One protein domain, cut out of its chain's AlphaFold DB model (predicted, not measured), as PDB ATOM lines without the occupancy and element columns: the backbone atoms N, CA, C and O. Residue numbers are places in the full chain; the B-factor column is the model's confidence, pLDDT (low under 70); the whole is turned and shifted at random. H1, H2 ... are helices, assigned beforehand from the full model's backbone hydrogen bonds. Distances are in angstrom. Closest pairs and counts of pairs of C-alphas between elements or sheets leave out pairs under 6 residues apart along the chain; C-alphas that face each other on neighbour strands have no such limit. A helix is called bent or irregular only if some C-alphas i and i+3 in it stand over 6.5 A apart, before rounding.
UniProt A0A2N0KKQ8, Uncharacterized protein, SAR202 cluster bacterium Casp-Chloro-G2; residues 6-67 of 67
ATOM      1  N   ASP A   6     167.406 112.073   1.713       81.56
ATOM      2  CA  ASP A   6     166.576 111.396   0.714       81.56
ATOM      3  C   ASP A   6     165.223 112.091   0.533       81.56
ATOM      4  O   ASP A   6     164.804 112.369  -0.589       81.56
ATOM      5  N   VAL A   7     164.560 112.457   1.637       80.06
ATOM      6  CA  VAL A   7     163.277 113.179   1.591       80.06
ATOM      7  C   VAL A   7     163.476 114.581   1.022       80.06
ATOM      8  O   VAL A   7     162.649 115.050   0.244       80.06
ATOM      9  N   GLN A   8     164.580 115.245   1.372       81.25
ATOM     10  CA  GLN A   8     164.904 116.559   0.821       81.25
ATOM     11  C   GLN A   8     165.147 116.489  -0.691       81.25
ATOM     12  O   GLN A   8     164.553 117.264  -1.437       81.25
ATOM     13  N   THR A   9     165.961 115.534  -1.142       87.69
ATOM     14  CA  THR A   9     166.237 115.299  -2.566       87.69
ATOM     15  C   THR A   9     164.954 115.008  -3.333       87.69
ATOM     16  O   THR A   9     164.692 115.642  -4.351       87.69
ATOM     17  N   MET A  10     164.109 114.118  -2.806       87.06
ATOM     18  CA  MET A  10     162.829 113.755  -3.414       87.06
ATOM     19  C   MET A  10     161.886 114.960  -3.556       87.06
ATOM     20  O   MET A  10     161.274 115.145  -4.608       87.06
ATOM     21  N   VAL A  11     161.761 115.791  -2.515       86.06
ATOM     22  CA  VAL A  11     160.902 116.988  -2.554       86.06
ATOM     23  C   VAL A  11     161.439 118.018  -3.548       86.06
ATOM     24  O   VAL A  11     160.654 118.591  -4.302       86.06
ATOM     25  N   ILE A  12     162.758 118.237  -3.579       88.62
ATOM     26  CA  ILE A  12     163.396 119.176  -4.514       88.62
ATOM     27  C   ILE A  12     163.201 118.710  -5.958       88.62
ATOM     28  O   ILE A  12     162.761 119.503  -6.786       88.62
ATOM     29  N   ASP A  13     163.466 117.438  -6.255       91.25
ATOM     30  CA  ASP A  13     163.280 116.877  -7.595       91.25
ATOM     31  C   ASP A  13     161.815 116.983  -8.048       91.25
ATOM     32  O   ASP A  13     161.516 117.476  -9.138       91.25
ATOM     33  N   GLY A  14     160.876 116.645  -7.158       90.12
ATOM     34  CA  GLY A  14     159.447 116.805  -7.413       90.12
ATOM     35  C   GLY A  14     159.047 118.253  -7.710       90.12
ATOM     36  O   GLY A  14     158.269 118.495  -8.635       90.12
ATOM     37  N   ALA A  15     159.590 119.219  -6.966       90.06
ATOM     38  CA  ALA A  15     159.330 120.638  -7.187       90.06
ATOM     39  C   ALA A  15     159.920 121.134  -8.518       90.06
ATOM     40  O   ALA A  15     159.236 121.832  -9.267       90.06
ATOM     41  N   LEU A  16     161.155 120.740  -8.844       94.25
ATOM     42  CA  LEU A  16     161.801 121.085 -10.113       94.25
ATOM     43  C   LEU A  16     161.025 120.527 -11.304       94.25
ATOM     44  O   LEU A  16     160.826 121.233 -12.293       94.25
ATOM     45  N   LYS A  17     160.519 119.298 -11.188       93.31
ATOM     46  CA  LYS A  17     159.675 118.692 -12.216       93.31
ATOM     47  C   LYS A  17     158.386 119.482 -12.441       93.31
ATOM     48  O   LYS A  17     158.038 119.759 -13.584       93.31
ATOM     49  N   VAL A  18     157.712 119.911 -11.370       92.12
ATOM     50  CA  VAL A  18     156.511 120.760 -11.483       92.12
ATOM     51  C   VAL A  18     156.837 122.084 -12.173       92.12
ATOM     52  O   VAL A  18     156.084 122.506 -13.042       92.12
ATOM     53  N   LEU A  19     157.962 122.720 -11.838       91.19
ATOM     54  CA  LEU A  19     158.383 123.965 -12.488       91.19
ATOM     55  C   LEU A  19     158.703 123.777 -13.977       91.19
ATOM     56  O   LEU A  19     158.409 124.665 -14.772       91.19
ATOM     57  N   ALA A  20     159.284 122.637 -14.355       93.88
ATOM     58  CA  ALA A  20     159.602 122.322 -15.745       93.88
ATOM     59  C   ALA A  20     158.357 121.975 -16.583       93.88
ATOM     60  O   ALA A  20     158.313 122.288 -17.771       93.88
ATOM     61  N   GLU A  21     157.356 121.330 -15.980       93.56
ATOM     62  CA  GLU A  21     156.169 120.810 -16.677       93.56
ATOM     63  C   GLU A  21     154.939 121.732 -16.579       93.56
ATOM     64  O   GLU A  21     153.937 121.499 -17.259       93.56
ATOM     65  N   ALA A  22     154.976 122.778 -15.746       92.12
ATOM     66  CA  ALA A  22     153.847 123.682 -15.556       92.12
ATOM     67  C   ALA A  22     153.507 124.450 -16.846       92.12
ATOM     68  O   ALA A  22     154.222 125.355 -17.268       92.12
ATOM     69  N   ALA A  23     152.355 124.129 -17.439       90.38
ATOM     70  CA  ALA A  23     151.855 124.805 -18.637       90.38
ATOM     71  C   ALA A  23     151.265 126.197 -18.346       90.38
ATOM     72  O   ALA A  23     151.183 127.036 -19.243       90.38
ATOM     73  N   VAL A  24     150.832 126.444 -17.104       92.62
ATOM     74  CA  VAL A  24     150.215 127.708 -16.683       92.62
ATOM     75  C   VAL A  24     150.737 128.168 -15.320       92.62
ATOM     76  O   VAL A  24     151.101 127.336 -14.478       92.62
ATOM     77  N   PRO A  25     150.741 129.489 -15.055       89.00
ATOM     78  CA  PRO A  25     151.014 130.016 -13.725       89.00
ATOM     79  C   PRO A  25     150.074 129.410 -12.678       89.00
ATOM     80  O   PRO A  25     148.921 129.102 -12.973       89.00
ATOM     81  N   ASN A  26     150.556 129.292 -11.440       89.00
ATOM     82  CA  ASN A  26     149.803 128.739 -10.305       89.00
ATOM     83  C   ASN A  26     149.371 127.270 -10.470       89.00
ATOM     84  O   ASN A  26     148.390 126.845  -9.863       89.00
ATOM     85  N   THR A  27     150.096 126.476 -11.263       90.69
ATOM     86  CA  THR A  27     149.878 125.024 -11.312       90.69
ATOM     87  C   THR A  27     150.211 124.400  -9.953       90.69
ATOM     88  O   THR A  27     151.330 124.539  -9.459       90.69
ATOM     89  N   ILE A  28     149.243 123.698  -9.358       89.50
ATOM     90  CA  ILE A  28     149.401 122.981  -8.087       89.50
ATOM     91  C   ILE A  28     149.341 121.483  -8.370       89.50
ATOM     92  O   ILE A  28     148.367 120.992  -8.939       89.50
ATOM     93  N   VAL A  29     150.371 120.754  -7.945       88.69
ATOM     94  CA  VAL A  29     150.417 119.290  -8.023       88.69
ATOM     95  C   VAL A  29     150.515 118.737  -6.613       88.69
ATOM     96  O   VAL A  29     151.514 118.939  -5.924       88.69
ATOM     97  N   HIS A  30     149.479 118.019  -6.192       87.06
ATOM     98  CA  HIS A  30     149.502 117.288  -4.933       87.06
ATOM     99  C   HIS A  30     150.320 116.004  -5.098       87.06
ATOM    100  O   HIS A  30     150.218 115.309  -6.110       87.06
ATOM    101  N   LYS A  31     151.162 115.713  -4.109       82.25
ATOM    102  CA  LYS A  31     151.944 114.480  -4.027       82.25
ATOM    103  C   LYS A  31     151.562 113.764  -2.743       82.25
ATOM    104  O   LYS A  31     151.453 114.412  -1.707       82.25
ATOM    105  N   ASP A  32     151.455 112.443  -2.800       81.50
ATOM    106  CA  ASP A  32     151.082 111.598  -1.656       81.50
ATOM    107  C   ASP A  32     152.249 111.361  -0.681       81.50
ATOM    108  O   ASP A  32     152.342 110.328  -0.019       81.50
ATOM    109  N   TYR A  33     153.190 112.303  -0.604       75.44
ATOM    110  CA  TYR A  33     154.307 112.206   0.319       75.44
ATOM    111  C   TYR A  33     153.827 112.510   1.732       75.44
ATOM    112  O   TYR A  33     153.290 113.580   2.009       75.44
ATOM    113  N   LEU A  34     154.081 111.577   2.642       75.75
ATOM    114  CA  LEU A  34     153.910 111.818   4.063       75.75
ATOM    115  C   LEU A  34     155.175 112.462   4.613       75.75
ATOM    116  O   LEU A  34     156.293 112.000   4.366       75.75
ATOM    117  N   TRP A  35     154.992 113.536   5.375       72.19
ATOM    118  CA  TRP A  35     156.099 114.123   6.104       72.19
ATOM    119  C   TRP A  35     156.562 113.142   7.193       72.19
ATOM    120  O   TRP A  35     155.723 112.600   7.915       72.19
ATOM    121  N   PRO A  36     157.870 112.871   7.333       73.31
ATOM    122  CA  PRO A  36     158.346 111.967   8.369       73.31
ATOM    123  C   PRO A  36     158.179 112.611   9.755       73.31
ATOM    124  O   PRO A  36     158.823 113.616  10.066       73.31
ATOM    125  N   GLY A  37     157.345 112.004  10.600       78.69
ATOM    126  CA  GLY A  37     157.065 112.463  11.967       78.69
ATOM    127  C   GLY A  37     155.880 113.428  12.070       78.69
ATOM    128  O   GLY A  37     155.124 113.604  11.118       78.69
ATOM    129  N   ASP A  38     155.704 114.043  13.242       83.88
ATOM    130  CA  ASP A  38     154.596 114.972  13.498       83.88
ATOM    131  C   ASP A  38     154.857 116.339  12.843       83.88
ATOM    132  O   ASP A  38     155.835 117.033  13.137       83.88
ATOM    133  N   GLU A  39     153.947 116.749  11.959       81.75
ATOM    134  CA  GLU A  39     153.971 118.050  11.291       81.75
ATOM    135  C   GLU A  39     154.031 119.218  12.293       81.75
ATOM    136  O   GLU A  39     154.731 120.211  12.065       81.75
ATOM    137  N   SER A  40     153.338 119.099  13.429       84.31
ATOM    138  CA  SER A  40     153.271 120.139  14.461       84.31
ATOM    139  C   SER A  40     154.629 120.395  15.107       84.31
ATOM    140  O   SER A  40     154.967 121.543  15.416       84.31
ATOM    141  N   GLU A  41     155.423 119.343  15.297       84.62
ATOM    142  CA  GLU A  41     156.776 119.447  15.840       84.62
ATOM    143  C   GLU A  41     157.710 120.136  14.849       84.62
ATOM    144  O   GLU A  41     158.419 121.080  15.212       84.62
ATOM    145  N   TRP A  42     157.670 119.731  13.578       78.62
ATOM    146  CA  TRP A  42     158.498 120.339  12.537       78.62
ATOM    147  C   TRP A  42     158.162 121.805  12.307       78.62
ATOM    148  O   TRP A  42     159.072 122.631  12.217       78.62
ATOM    149  N   ARG A  43     156.873 122.160  12.311       82.56
ATOM    150  CA  ARG A  43     156.436 123.554  12.174       82.56
ATOM    151  C   ARG A  43     157.017 124.451  13.264       82.56
ATOM    152  O   ARG A  43     157.330 125.603  12.973       82.56
ATOM    153  N   ARG A  44     157.163 123.940  14.494       84.38
ATOM    154  CA  ARG A  44     157.814 124.660  15.602       84.38
ATOM    155  C   ARG A  44     159.325 124.734  15.415       84.38
ATOM    156  O   ARG A  44     159.882 125.813  15.562       84.38
ATOM    157  N   ARG A  45     159.973 123.620  15.058       83.12
ATOM    158  CA  ARG A  45     161.436 123.560  14.861       83.12
ATOM    159  C   ARG A  45     161.934 124.445  13.723       83.12
ATOM    160  O   ARG A  45     163.078 124.876  13.758       83.12
ATOM    161  N   TRP A  46     161.106 124.681  12.712       83.50
ATOM    162  CA  TRP A  46     161.437 125.538  11.574       83.50
ATOM    163  C   TRP A  46     161.114 127.015  11.783       83.50
ATOM    164  O   TRP A  46     161.411 127.819  10.899       83.50
ATOM    165  N   GLN A  47     160.492 127.392  12.906       85.25
ATOM    166  CA  GLN A  47     160.343 128.811  13.200       85.25
ATOM    167  C   GLN A  47     161.730 129.419  13.431       85.25
ATOM    168  O   GLN A  47     162.529 128.834  14.161       85.25
ATOM    169  N   PRO A  48     162.025 130.585  12.840       83.69
ATOM    170  CA  PRO A  48     163.220 131.331  13.198       83.69
ATOM    171  C   PRO A  48     163.167 131.736  14.679       83.69
ATOM    172  O   PRO A  48     162.090 132.014  15.211       83.69
ATOM    173  N   ASP A  49     164.334 131.830  15.323       85.88
ATOM    174  CA  ASP A  49     164.449 132.190  16.749       85.88
ATOM    175  C   ASP A  49     163.840 133.563  17.069       85.88
ATOM    176  O   ASP A  49     163.390 133.830  18.184       85.88
ATOM    177  N   SER A  50     163.803 134.446  16.071       85.31
ATOM    178  CA  SER A  50     163.171 135.755  16.146       85.31
ATOM    179  C   SER A  50     162.046 135.881  15.128       85.31
ATOM    180  O   SER A  50     162.169 135.430  13.988       85.31
ATOM    181  N   ALA A  51     160.985 136.593  15.505       82.00
ATOM    182  CA  ALA A  51     159.930 136.981  14.579       82.00
ATOM    183  C   ALA A  51     160.499 137.740  13.367       82.00
ATOM    184  O   ALA A  51     161.450 138.513  13.495       82.00
ATOM    185  N   SER A  52     159.883 137.566  12.192       84.56
ATOM    186  CA  SER A  52     160.245 138.371  11.022       84.56
ATOM    187  C   SER A  52     160.036 139.863  11.322       84.56
ATOM    188  O   SER A  52     159.143 140.195  12.104       84.56
ATOM    189  N   PRO A  53     160.783 140.790  10.697       86.25
ATOM    190  CA  PRO A  53     160.661 142.226  10.973       86.25
ATOM    191  C   PRO A  53     159.228 142.763  10.849       86.25
ATOM    192  O   PRO A  53     158.816 143.644  11.601       86.25
ATOM    193  N   LEU A  54     158.445 142.187   9.929       84.94
ATOM    194  CA  LEU A  54     157.031 142.504   9.771       84.94
ATOM    195  C   LEU A  54     156.228 142.064  10.999       84.94
ATOM    196  O   LEU A  54     155.520 142.874  11.582       84.94
ATOM    197  N   ILE A  55     156.365 140.809  11.428       84.06
ATOM    198  CA  ILE A  55     155.662 140.296  12.612       84.06
ATOM    199  C   ILE A  55     156.132 141.018  13.877       84.06
ATOM    200  O   ILE A  55     155.304 141.377  14.709       84.06
ATOM    201  N   ALA A  56     157.429 141.302  13.998       86.00
ATOM    202  CA  ALA A  56     158.002 142.031  15.120       86.00
ATOM    203  C   ALA A  56     157.371 143.420  15.294       86.00
ATOM    204  O   ALA A  56     157.044 143.808  16.412       86.00
ATOM    205  N   ARG A  57     157.114 144.132  14.187       87.06
ATOM    206  CA  ARG A  57     156.452 145.447  14.191       87.06
ATOM    207  C   ARG A  57     155.017 145.405  14.730       87.06
ATOM    208  O   ARG A  57     154.557 146.397  15.288       87.06
ATOM    209  N   TYR A  58     154.313 144.290  14.547       85.56
ATOM    210  CA  TYR A  58     152.894 144.152  14.894       85.56
ATOM    211  C   TYR A  58     152.640 143.178  16.056       85.56
ATOM    212  O   TYR A  58     151.488 142.854  16.340       85.56
ATOM    213  N   LEU A  59     153.688 142.717  16.747       81.12
ATOM    214  CA  LEU A  59     153.603 141.677  17.779       81.12
ATOM    215  C   LEU A  59     152.595 142.012  18.885       81.12
ATOM    216  O   LEU A  59     151.800 141.153  19.266       81.12
ATOM    217  N   ASP A  60     152.593 143.255  19.364       79.81
ATOM    218  CA  ASP A  60     151.695 143.697  20.437       79.81
ATOM    219  C   ASP A  60     150.229 143.741  19.987       79.81
ATOM    220  O   ASP A  60     149.334 143.336  20.729       79.81
ATOM    221  N   GLN A  61     149.977 144.128  18.733       82.94
ATOM    222  CA  GLN A  61     148.631 144.114  18.150       82.94
ATOM    223  C   GLN A  61     148.125 142.679  17.970       82.94
ATOM    224  O   GLN A  61     146.992 142.370  18.330       82.94
ATOM    225  N   ILE A  62     148.986 141.775  17.490       79.50
ATOM    226  CA  ILE A  62     148.662 140.350  17.329       79.50
ATOM    227  C   ILE A  62     148.316 139.711  18.682       79.50
ATOM    228  O   ILE A  62     147.381 138.915  18.770       79.50
ATOM    229  N   ARG A  63     149.051 140.057  19.746       78.12
ATOM    230  CA  ARG A  63     148.793 139.556  21.106       78.12
ATOM    231  C   ARG A  63     147.468 140.073  21.667       78.12
ATOM    232  O   ARG A  63     146.720 139.285  22.238       78.12
ATOM    233  N   SER A  64     147.150 141.348  21.441       77.00
ATOM    234  CA  SER A  64     145.889 141.952  21.888       77.00
ATOM    235  C   SER A  64     144.648 141.362  21.210       77.00
ATOM    236  O   SER A  64     143.587 141.380  21.816       77.00
ATOM    237  N   ILE A  65     144.756 140.854  19.978       77.00
ATOM    238  CA  ILE A  65     143.633 140.237  19.238       77.00
ATOM    239  C   ILE A  65     143.354 138.801  19.715       77.00
ATOM    240  O   ILE A  65     142.275 138.258  19.493       77.00
ATOM    241  N   ARG A  66     144.341 138.160  20.347       67.56
ATOM    242  CA  ARG A  66     144.271 136.765  20.805       67.56
ATOM    243  C   ARG A  66     143.719 136.595  22.227       67.56
ATOM    244  O   ARG A  66     143.612 135.450  22.661       67.56
ATOM    245  N   THR A  67     143.441 137.697  22.928       52.97
ATOM    246  CA  THR A  67     142.884 137.737  24.295       52.97
ATOM    247  C   THR A  67     141.401 138.064  24.223       52.97
ATOM    248  O   THR A  67     140.631 137.430  24.972       52.97
TER     249      THR A  67
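Overview. This is residues 6 to 67 of the 67 residues of an uncharacterized protein of SAR202 cluster bacterium Casp-Chloro-G2 (UniProt A0A2N0KKQ8). Three separate helices are strung along an open, extended chain, with no helix packed on another: H1 at one end, the short H2 part of the way along, and H3 at the far end. After H1 the chain loops round and folds back beside that helix before it runs on to H2, so one end is a helix with a returning strand of loop and the rest is a thin trail. The printed part has 62 residues with three named helices, in the order H1, H2, H3, and no named strand; the class is all helix. The whole is extended, with a radius of gyration of the C-alphas of 17.3 A and spans of 44 by 31 by 19 A.

Arrangement. Start with H1, residues 6 to 21, which touches no helix. Next look at H2, residues 39 to 45, which is apart from H1. Go on to H3, residues 53 to 65, which is apart from both H1 and H2. In H1 and H2 every O i to N i+4 pair is within hydrogen-bond range; in H3 it is 6 of 9. H3 is irregular: C-alphas 57 and 60 are 8.0 A apart.

Along the chain. Find C-alpha 6 at (166.576, 111.396, 0.714); from there H1 runs 22.3 A to C-alpha 21. H2 begins at C-alpha 39, at (153.971, 118.050, 11.291), and has 7 residues. H3 runs 19.0 A from C-alpha 53 to C-alpha 65 at (143.633, 140.237, 19.238).

Size, cuts and confidence. The C-alphas of Glu 21 and Thr 67 are the two farthest apart, at 46.3 A. The link from H1 to H2 is long, with 17 residues, and the link from H2 to H3 is short, with 7. Residues 20 to 26 stand free, and so do residues 37 to 50, of which 39 to 45 belong to H2. The printed part has no cut and ends at the chain's last residue. Look to residues 66 to 67 for pLDDT under 70; the mean of the printed part is 84.1.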